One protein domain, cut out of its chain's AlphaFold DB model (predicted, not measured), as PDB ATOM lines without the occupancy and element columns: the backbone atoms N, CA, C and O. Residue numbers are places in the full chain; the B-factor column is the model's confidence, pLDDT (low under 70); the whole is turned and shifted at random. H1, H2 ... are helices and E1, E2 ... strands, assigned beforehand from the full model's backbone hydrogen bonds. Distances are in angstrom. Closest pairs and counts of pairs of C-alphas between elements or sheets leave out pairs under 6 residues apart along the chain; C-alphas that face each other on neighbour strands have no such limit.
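Overview. This is residues 78 to 148 of the 273 residues of an uncharacterized protein of Nippostrongylus brasiliensis (UniProt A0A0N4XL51). A small three-stranded sheet forms one end of an elongated model, a two-stranded pair, E3 and E4, lies in the middle, and one short helix, H1, lies at the other end. The 71 printed residues run E1, E2, E3, H1, E4, E5; the antiparallel orders are E2-E1-E5 and E3-E4. The class is mixed, with only 29 residues in named elements; the whole is only just compact, close to loose, with a radius of gyration of the C-alphas of 13.0 A and spans of 42 by 21 by 18 A.

Arrangement. E1, residues 78 to 81, and E2, 87 to 91, form a hairpin, with N 80 and O 88 2.9 A apart. E5, 143 to 147, is antiparallel to E1, with N 79 and O 145 at 2.8 A. E3, 112 to 114, is antiparallel to E4, 139 to 141, with N 113 and O 140 at 2.9 A. E4 runs on into E5 at 54 degrees. H1, 124 to 132, is not on the three-stranded sheet; its O i to N i+4 pairs are within hydrogen-bond range.

Along the chain. E1 begins at C-alpha 78 (152.056, 93.798, -74.443); E2 spans 13.4 A, H1 12.7 A and E5 12.5 A, ending at C-alpha 147 (154.030, 88.607, -76.744).

Size, cuts and confidence. The C-alphas farthest apart, Arg 125 and Pro 148, are 42.6 A apart. The printed part has no cut; the E2 to E3 link is long. Residues 116 to 122 and 136 have pLDDT under 70.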
ATOM      1  N   LEU A  78     153.282  94.158 -75.137       94.06
ATOM      2  CA  LEU A  78     152.056  93.798 -74.443       94.06
ATOM      3  C   LEU A  78     150.893  93.749 -75.430       94.06
ATOM      4  O   LEU A  78     150.676  94.702 -76.183       94.06
ATOM      5  N   ARG A  79     150.114  92.669 -75.380       95.19
ATOM      6  CA  ARG A  79     148.786  92.562 -75.982       95.19
ATOM      7  C   ARG A  79     147.754  92.820 -74.891       95.19
ATOM      8  O   ARG A  79     147.612  92.030 -73.963       95.19
ATOM      9  N   ILE A  80     147.047  93.938 -75.002       94.56
ATOM     10  CA  ILE A  80     146.066  94.381 -74.012       94.56
ATOM     11  C   ILE A  80     144.675  94.279 -74.627       94.56
ATOM     12  O   ILE A  80     144.364  94.986 -75.592       94.56
ATOM     13  N   SER A  81     143.841  93.411 -74.058       94.38
ATOM     14  CA  SER A  81     142.470  93.185 -74.525       94.38
ATOM     15  C   SER A  81     141.498  94.079 -73.760       94.38
ATOM     16  O   SER A  81     141.301  93.938 -72.555       94.38
ATOM     17  N   CYS A  82     140.901  95.036 -74.464       92.56
ATOM     18  CA  CYS A  82     139.939  95.964 -73.893       92.56
ATOM     19  C   CYS A  82     138.527  95.354 -73.873       92.56
ATOM     20  O   CYS A  82     138.141  94.657 -74.809       92.56
ATOM     21  N   TRP A  83     137.708  95.689 -72.870       90.06
ATOM     22  CA  TRP A  83     136.310  95.234 -72.775       90.06
ATOM     23  C   TRP A  83     135.438  95.616 -73.981       90.06
ATOM     24  O   TRP A  83     134.484  94.915 -74.297       90.06
ATOM     25  N   CYS A  84     135.778  96.698 -74.693       89.75
ATOM     26  CA  CYS A  84     135.066  97.139 -75.891       89.75
ATOM     27  C   CYS A  84     135.419  96.307 -77.139       89.75
ATOM     28  O   CYS A  84     135.022  96.664 -78.244       89.75
ATOM     29  N   GLY A  85     136.223  95.249 -76.984       91.12
ATOM     30  CA  GLY A  85     136.676  94.362 -78.056       91.12
ATOM     31  C   GLY A  85     137.938  94.829 -78.786       91.12
ATOM     32  O   GLY A  85     138.497  94.078 -79.580       91.12
ATOM     33  N   SER A  86     138.428  96.047 -78.528       92.88
ATOM     34  CA  SER A  86     139.676  96.529 -79.128       92.88
ATOM     35  C   SER A  86     140.898  95.871 -78.485       92.88
ATOM     36  O   SER A  86     140.992  95.781 -77.263       92.88
ATOM     37  N   VAL A  87     141.874  95.487 -79.307       93.88
ATOM     38  CA  VAL A  87     143.160  94.945 -78.851       93.88
ATOM     39  C   VAL A  87     144.255  95.961 -79.137       93.88
ATOM     40  O   VAL A  87     144.357  96.469 -80.254       93.88
ATOM     41  N   LEU A  88     145.075  96.259 -78.131       93.12
ATOM     42  CA  LEU A  88     146.230  97.138 -78.274       93.12
ATOM     43  C   LEU A  88     147.519  96.325 -78.199       93.12
ATOM     44  O   LEU A  88     147.667  95.484 -77.316       93.12
ATOM     45  N   PHE A  89     148.458  96.628 -79.091       94.06
ATOM     46  CA  PHE A  89     149.823  96.108 -79.059       94.06
ATOM     47  C   PHE A  89     150.759  97.262 -78.732       94.06
ATOM     48  O   PHE A  89     150.883  98.196 -79.528       94.06
ATOM     49  N   LEU A  90     151.347  97.246 -77.539       93.00
ATOM     50  CA  LEU A  90     152.108  98.377 -77.014       93.00
ATOM     51  C   LEU A  90     153.392  97.908 -76.325       93.00
ATOM     52  O   LEU A  90     153.338  96.965 -75.536       93.00
ATOM     53  N   PRO A  91     154.532  98.578 -76.564       93.19
ATOM     54  CA  PRO A  91     155.737  98.374 -75.768       93.19
ATOM     55  C   PRO A  91     155.469  98.648 -74.286       93.19
ATOM     56  O   PRO A  91     154.815  99.641 -73.952       93.19
ATOM     57  N   SER A  92     155.981  97.811 -73.388       91.25
ATOM     58  CA  SER A  92     155.714  97.899 -71.948       91.25
ATOM     59  C   SER A  92     156.147  99.240 -71.347       91.25
ATOM     60  O   SER A  92     155.442  99.780 -70.489       91.25
ATOM     61  N   GLY A  93     157.228  99.843 -71.852       88.31
ATOM     62  CA  GLY A  93     157.709 101.157 -71.426       88.31
ATOM     63  C   GLY A  93     156.781 102.308 -71.823       88.31
ATOM     64  O   GLY A  93     156.697 103.310 -71.110       88.31
ATOM     65  N   THR A  94     156.028 102.157 -72.917       90.19
ATOM     66  CA  THR A  94     155.143 103.205 -73.463       90.19
ATOM     67  C   THR A  94     153.653 102.906 -73.324       90.19
ATOM     68  O   THR A  94     152.836 103.764 -73.660       90.19
ATOM     69  N   ALA A  95     153.280 101.728 -72.817       91.25
ATOM     70  CA  ALA A  95     151.887 101.307 -72.687       91.25
ATOM     71  C   ALA A  95     151.095 102.188 -71.710       91.25
ATOM     72  O   ALA A  95     149.909 102.449 -71.912       91.25
ATOM     73  N   HIS A  96     151.748 102.676 -70.653       90.62
ATOM     74  CA  HIS A  96     151.103 103.519 -69.653       90.62
ATOM     75  C   HIS A  96     150.534 104.809 -70.265       90.62
ATOM     76  O   HIS A  96     151.194 105.490 -71.048       90.62
ATOM     77  N   ASN A  97     149.323 105.176 -69.844       88.88
ATOM     78  CA  ASN A  97     148.546 106.317 -70.326       88.88
ATOM     79  C   ASN A  97     148.077 106.230 -71.786       88.88
ATOM     80  O   ASN A  97     147.562 107.222 -72.305       88.88
ATOM     81  N   LYS A  98     148.212 105.082 -72.457       91.94
ATOM     82  CA  LYS A  98     147.664 104.910 -73.806       91.94
ATOM     83  C   LYS A  98     146.154 104.724 -73.752       91.94
ATOM     84  O   LYS A  98     145.641 104.007 -72.895       91.94
ATOM     85  N   LEU A  99     145.458 105.398 -74.664       91.88
ATOM     86  CA  LEU A  99     144.007 105.348 -74.779       91.88
ATOM     87  C   LEU A  99     143.591 104.200 -75.696       91.88
ATOM     88  O   LEU A  99     144.192 103.976 -76.746       91.88
ATOM     89  N   CYS A 100     142.531 103.503 -75.311       91.62
ATOM     90  CA  CYS A 100     141.829 102.584 -76.180       91.62
ATOM     91  C   CYS A 100     141.137 103.373 -77.303       91.62
ATOM     92  O   CYS A 100     140.373 104.288 -77.003       91.62
ATOM     93  N   PRO A 101     141.327 103.021 -78.584       90.25
ATOM     94  CA  PRO A 101     140.684 103.741 -79.683       90.25
ATOM     95  C   PRO A 101     139.153 103.589 -79.701       90.25
ATOM     96  O   PRO A 101     138.478 104.427 -80.286       90.25
ATOM     97  N   GLY A 102     138.604 102.534 -79.081       89.25
ATOM     98  CA  GLY A 102     137.164 102.266 -79.052       89.25
ATOM     99  C   GLY A 102     136.429 103.010 -77.938       89.25
ATOM    100  O   GLY A 102     135.526 103.794 -78.203       89.25
ATOM    101  N   CYS A 103     136.808 102.766 -76.680       88.69
ATOM    102  CA  CYS A 103     136.126 103.341 -75.514       88.69
ATOM    103  C   CYS A 103     136.835 104.550 -74.897       88.69
ATOM    104  O   CYS A 103     136.334 105.111 -73.928       88.69
ATOM    105  N   LEU A 104     138.011 104.928 -75.408       88.06
ATOM    106  CA  LEU A 104     138.856 105.997 -74.864       88.06
ATOM    107  C   LEU A 104     139.316 105.774 -73.411       88.06
ATOM    108  O   LEU A 104     139.930 106.666 -72.837       88.06
ATOM    109  N   CYS A 105     139.108 104.593 -72.819       88.69
ATOM    110  CA  CYS A 105     139.701 104.252 -71.525       88.69
ATOM    111  C   CYS A 105     141.232 104.182 -71.642       88.69
ATOM    112  O   CYS A 105     141.791 103.808 -72.671       88.69
ATOM    113  N   ARG A 106     141.914 104.543 -70.566       90.81
ATOM    114  CA  ARG A 106     143.354 104.711 -70.450       90.81
ATOM    115  C   ARG A 106     143.987 103.534 -69.720       90.81
ATOM    116  O   ARG A 106     143.614 103.242 -68.587       90.81
ATOM    117  N   TYR A 107     145.006 102.932 -70.318       91.62
ATOM    118  CA  TYR A 107     145.757 101.855 -69.684       91.62
ATOM    119  C   TYR A 107     146.708 102.372 -68.592       91.62
ATOM    120  O   TYR A 107     147.499 103.298 -68.807       91.62
ATOM    121  N   ASP A 108     146.663 101.749 -67.419       87.62
ATOM    122  CA  ASP A 108     147.543 102.012 -66.284       87.62
ATOM    123  C   ASP A 108     148.548 100.868 -66.061       87.62
ATOM    124  O   ASP A 108     148.299  99.717 -66.413       87.62
ATOM    125  N   LYS A 109     149.682 101.164 -65.410       85.56
ATOM    126  CA  LYS A 109     150.733 100.184 -65.072       85.56
ATOM    127  C   LYS A 109     150.248  99.068 -64.143       85.56
ATOM    128  O   LYS A 109     150.918  98.055 -64.009       85.56
ATOM    129  N   THR A 110     149.100  99.255 -63.499       85.06
ATOM    130  CA  THR A 110     148.449  98.256 -62.646       85.06
ATOM    131  C   THR A 110     147.687  97.185 -63.436       85.06
ATOM    132  O   THR A 110     147.102  96.297 -62.819       85.06
ATOM    133  N   GLY A 111     147.662  97.252 -64.775       86.81
ATOM    134  CA  GLY A 111     146.885  96.329 -65.608       86.81
ATOM    135  C   GLY A 111     145.393  96.668 -65.641       86.81
ATOM    136  O   GLY A 111     144.549  95.784 -65.795       86.81
ATOM    137  N   MET A 112     145.053  97.942 -65.443       89.81
ATOM    138  CA  MET A 112     143.679  98.442 -65.506       89.81
ATOM    139  C   MET A 112     143.485  99.365 -66.702       89.81
ATOM    140  O   MET A 112     144.385 100.119 -67.067       89.81
ATOM    141  N   MET A 113     142.283  99.343 -67.263       89.38
ATOM    142  CA  MET A 113     141.776 100.396 -68.133       89.38
ATOM    143  C   MET A 113     140.868 101.302 -67.306       89.38
ATOM    144  O   MET A 113     139.814 100.878 -66.831       89.38
ATOM    145  N   CYS A 114     141.306 102.537 -67.107       87.12
ATOM    146  CA  CYS A 114     140.611 103.553 -66.324       87.12
ATOM    147  C   CYS A 114     139.909 104.540 -67.256       87.12
ATOM    148  O   CYS A 114     140.405 104.808 -68.346       87.12
ATOM    149  N   ASP A 115     138.797 105.131 -66.842       79.12
ATOM    150  CA  ASP A 115     138.138 106.146 -67.668       79.12
ATOM    151  C   ASP A 115     139.026 107.382 -67.854       79.12
ATOM    152  O   ASP A 115     139.768 107.786 -66.952       79.12
ATOM    153  N   ASP A 116     138.988 107.978 -69.049       68.12
ATOM    154  CA  ASP A 116     139.807 109.152 -69.319       68.12
ATOM    155  C   ASP A 116     139.310 110.377 -68.545       68.12
ATOM    156  O   ASP A 116     138.113 110.652 -68.427       68.12
ATOM    157  N   TYR A 117     140.267 111.161 -68.049       63.84
ATOM    158  CA  TYR A 117     140.047 112.279 -67.132       63.84
ATOM    159  C   TYR A 117     139.153 113.389 -67.698       63.84
ATOM    160  O   TYR A 117     138.659 114.216 -66.927       63.84
ATOM    161  N   LEU A 118     138.969 113.425 -69.021       57.00
ATOM    162  CA  LEU A 118     138.079 114.355 -69.716       57.00
ATOM    163  C   LEU A 118     136.598 114.111 -69.396       57.00
ATOM    164  O   LEU A 118     135.823 115.063 -69.399       57.00
ATOM    165  N   HIS A 119     136.219 112.877 -69.056       54.66
ATOM    166  CA  HIS A 119     134.831 112.490 -68.770       54.66
ATOM    167  C   HIS A 119     134.592 112.190 -67.289       54.66
ATOM    168  O   HIS A 119     133.537 111.684 -66.908       54.66
ATOM    169  N   TRP A 120     135.566 112.499 -66.431       63.25
ATOM    170  CA  TRP A 120     135.455 112.176 -65.018       63.25
ATOM    171  C   TRP A 120     134.509 113.161 -64.315       63.25
ATOM    172  O   TRP A 120     134.710 114.373 -64.427       63.25
ATOM    173  N   PRO A 121     133.523 112.691 -63.526       60.78
ATOM    174  CA  PRO A 121     132.506 113.553 -62.915       60.78
ATOM    175  C   PRO A 121     133.060 114.455 -61.795       60.78
ATOM    176  O   PRO A 121     132.325 115.233 -61.188       60.78
ATOM    177  N   TYR A 122     134.361 114.368 -61.499       65.25
ATOM    178  CA  TYR A 122     135.019 115.077 -60.410       65.25
ATOM    179  C   TYR A 122     135.972 116.166 -60.916       65.25
ATOM    180  O   TYR A 122     136.962 115.899 -61.607       65.25
ATOM    181  N   TYR A 123     135.747 117.399 -60.455       70.38
ATOM    182  CA  TYR A 123     136.685 118.512 -60.624       70.38
ATOM    183  C   TYR A 123     138.055 118.187 -59.987       70.38
ATOM    184  O   TYR A 123     138.099 117.476 -58.976       70.38
ATOM    185  N   PRO A 124     139.177 118.765 -60.467       75.56
ATOM    186  CA  PRO A 124     140.534 118.461 -59.989       75.56
ATOM    187  C   PRO A 124     140.733 118.422 -58.465       75.56
ATOM    188  O   PRO A 124     141.498 117.600 -57.963       75.56
ATOM    189  N   ARG A 125     140.035 119.282 -57.708       78.38
ATOM    190  CA  ARG A 125     140.107 119.320 -56.235       78.38
ATOM    191  C   ARG A 125     139.462 118.103 -55.562       78.38
ATOM    192  O   ARG A 125     139.995 117.621 -54.568       78.38
ATOM    193  N   LEU A 126     138.341 117.606 -56.093       74.44
ATOM    194  CA  LEU A 126     137.659 116.422 -55.559       74.44
ATOM    195  C   LEU A 126     138.464 115.149 -55.830       74.44
ATOM    196  O   LEU A 126     138.496 114.267 -54.981       74.44
ATOM    197  N   ARG A 127     139.189 115.099 -56.953       71.94
ATOM    198  CA  ARG A 127     140.086 113.984 -57.299       71.94
ATOM    199  C   ARG A 127     141.212 113.817 -56.289       71.94
ATOM    200  O   ARG A 127     141.332 112.758 -55.693       71.94
ATOM    201  N   LYS A 128     141.936 114.904 -55.991       75.25
ATOM    202  CA  LYS A 128     142.991 114.897 -54.963       75.25
ATOM    203  C   LYS A 128     142.474 114.416 -53.609       75.25
ATOM    204  O   LYS A 128     143.161 113.673 -52.926       75.25
ATOM    205  N   ARG A 129     141.265 114.835 -53.221       78.12
ATOM    206  CA  ARG A 129     140.639 114.386 -51.971       78.12
ATOM    207  C   ARG A 129     140.328 112.889 -52.005       78.12
ATOM    208  O   ARG A 129     140.606 112.199 -51.039       78.12
ATOM    209  N   ARG A 130     139.814 112.391 -53.129       75.38
ATOM    210  CA  ARG A 130     139.512 110.973 -53.344       75.38
ATOM    211  C   ARG A 130     140.762 110.088 -53.300       75.38
ATOM    212  O   ARG A 130     140.724 109.023 -52.693       75.38
ATOM    213  N   ASP A 131     141.853 110.556 -53.904       72.94
ATOM    214  CA  ASP A 131     143.152 109.877 -53.879       72.94
ATOM    215  C   ASP A 131     143.720 109.841 -52.449       72.94
ATOM    216  O   ASP A 131     144.220 108.810 -52.009       72.94
ATOM    217  N   LEU A 132     143.574 110.940 -51.691       79.62
ATOM    218  CA  LEU A 132     143.939 111.010 -50.267       79.62
ATOM    219  C   LEU A 132     143.071 110.102 -49.381       79.62
ATOM    220  O   LEU A 132     143.558 109.582 -48.382       79.62
ATOM    221  N   GLU A 133     141.805 109.893 -49.745       81.88
ATOM    222  CA  GLU A 133     140.888 108.950 -49.089       81.88
ATOM    223  C   GLU A 133     141.213 107.477 -49.415       81.88
ATOM    224  O   GLU A 133     140.560 106.580 -48.886       81.88
ATOM    225  N   GLY A 134     142.194 107.205 -50.289       74.56
ATOM    226  CA  GLY A 134     142.618 105.846 -50.640       74.56
ATOM    227  C   GLY A 134     141.564 105.041 -51.403       74.56
ATOM    228  O   GLY A 134     141.622 103.812 -51.433       74.56
ATOM    229  N   LYS A 135     140.577 105.713 -52.004       71.50
ATOM    230  CA  LYS A 135     139.529 105.045 -52.780       71.50
ATOM    231  C   LYS A 135     140.129 104.357 -54.012       71.50
ATOM    232  O   LYS A 135     141.028 104.919 -54.643       71.50
ATOM    233  N   PRO A 136     139.622 103.170 -54.392       69.12
ATOM    234  CA  PRO A 136     140.130 102.450 -55.549       69.12
ATOM    235  C   PRO A 136     140.000 103.289 -56.828       69.12
ATOM    236  O   PRO A 136     139.094 104.120 -56.979       69.12
ATOM    237  N   LYS A 137     140.937 103.085 -57.760       71.62
ATOM    238  CA  LYS A 137     140.850 103.684 -59.095       71.62
ATOM    239  C   LYS A 137     139.603 103.147 -59.797       71.62
ATOM    240  O   LYS A 137     139.307 101.959 -59.709       71.62
ATOM    241  N   GLU A 138     138.872 104.035 -60.464       77.38
ATOM    242  CA  GLU A 138     137.721 103.636 -61.277       77.38
ATOM    243  C   GLU A 138     138.216 103.133 -62.631       77.38
ATOM    244  O   GLU A 138     139.048 103.774 -63.275       77.38
ATOM    245  N   GLY A 139     137.727 101.962 -63.017       82.00
ATOM    246  CA  GLY A 139     138.146 101.242 -64.205       82.00
ATOM    247  C   GLY A 139     137.904  99.749 -64.045       82.00
ATOM    248  O   GLY A 139     137.377  99.289 -63.029       82.00
ATOM    249  N   TYR A 140     138.331  98.983 -65.037       86.94
ATOM    250  CA  TYR A 140     138.260  97.526 -65.021       86.94
ATOM    251  C   TYR A 140     139.645  96.933 -65.261       86.94
ATOM    252  O   TYR A 140     140.507  97.524 -65.918       86.94
ATOM    253  N   LYS A 141     139.869  95.752 -64.687       90.62
ATOM    254  CA  LYS A 141     141.078  94.974 -64.940       90.62
ATOM    255  C   LYS A 141     141.024  94.428 -66.365       90.62
ATOM    256  O   LYS A 141     139.965  93.990 -66.809       90.62
ATOM    257  N   VAL A 142     142.153  94.464 -67.059       91.94
ATOM    258  CA  VAL A 142     142.297  93.891 -68.400       91.94
ATOM    259  C   VAL A 142     143.264  92.725 -68.389       91.94
ATOM    260  O   VAL A 142     144.205  92.692 -67.594       91.94
ATOM    261  N   ASP A 143     143.033  91.791 -69.304       89.56
ATOM    262  CA  ASP A 143     143.976  90.722 -69.581       89.56
ATOM    263  C   ASP A 143     145.122  91.280 -70.426       89.56
ATOM    264  O   ASP A 143     144.915  91.900 -71.480       89.56
ATOM    265  N   VAL A 144     146.332  91.092 -69.909       93.00
ATOM    266  CA  VAL A 144     147.577  91.563 -70.509       93.00
ATOM    267  C   VAL A 144     148.446  90.346 -70.763       93.00
ATOM    268  O   VAL A 144     148.854  89.657 -69.830       93.00
ATOM    269  N   GLU A 145     148.723  90.094 -72.033       93.50
ATOM    270  CA  GLU A 145     149.593  89.010 -72.471       93.50
ATOM    271  C   GLU A 145     150.920  89.598 -72.957       93.50
ATOM    272  O   GLU A 145     150.936  90.538 -73.758       93.50
ATOM    273  N   THR A 146     152.041  89.042 -72.498       92.19
ATOM    274  CA  THR A 146     153.357  89.356 -73.064       92.19
ATOM    275  C   THR A 146     153.552  88.544 -74.340       92.19
ATOM    276  O   THR A 146     153.540  87.313 -74.320       92.19
ATOM    277  N   MET A 147     153.761  89.236 -75.457       91.00
ATOM    278  CA  MET A 147     154.030  88.607 -76.744       91.00
ATOM    279  C   MET A 147     155.503  88.176 -76.819       91.00
ATOM    280  O   MET A 147     156.395  89.000 -76.584       91.00
ATOM    281  N   PRO A 148     155.793  86.911 -77.169       86.69
ATOM    282  CA  PRO A 148     157.163  86.438 -77.275       86.69
ATOM    283  C   PRO A 148     157.875  87.094 -78.460       86.69
ATOM    284  O   PRO A 148     157.308  87.272 -79.538       86.69
TER     285      PRO A 148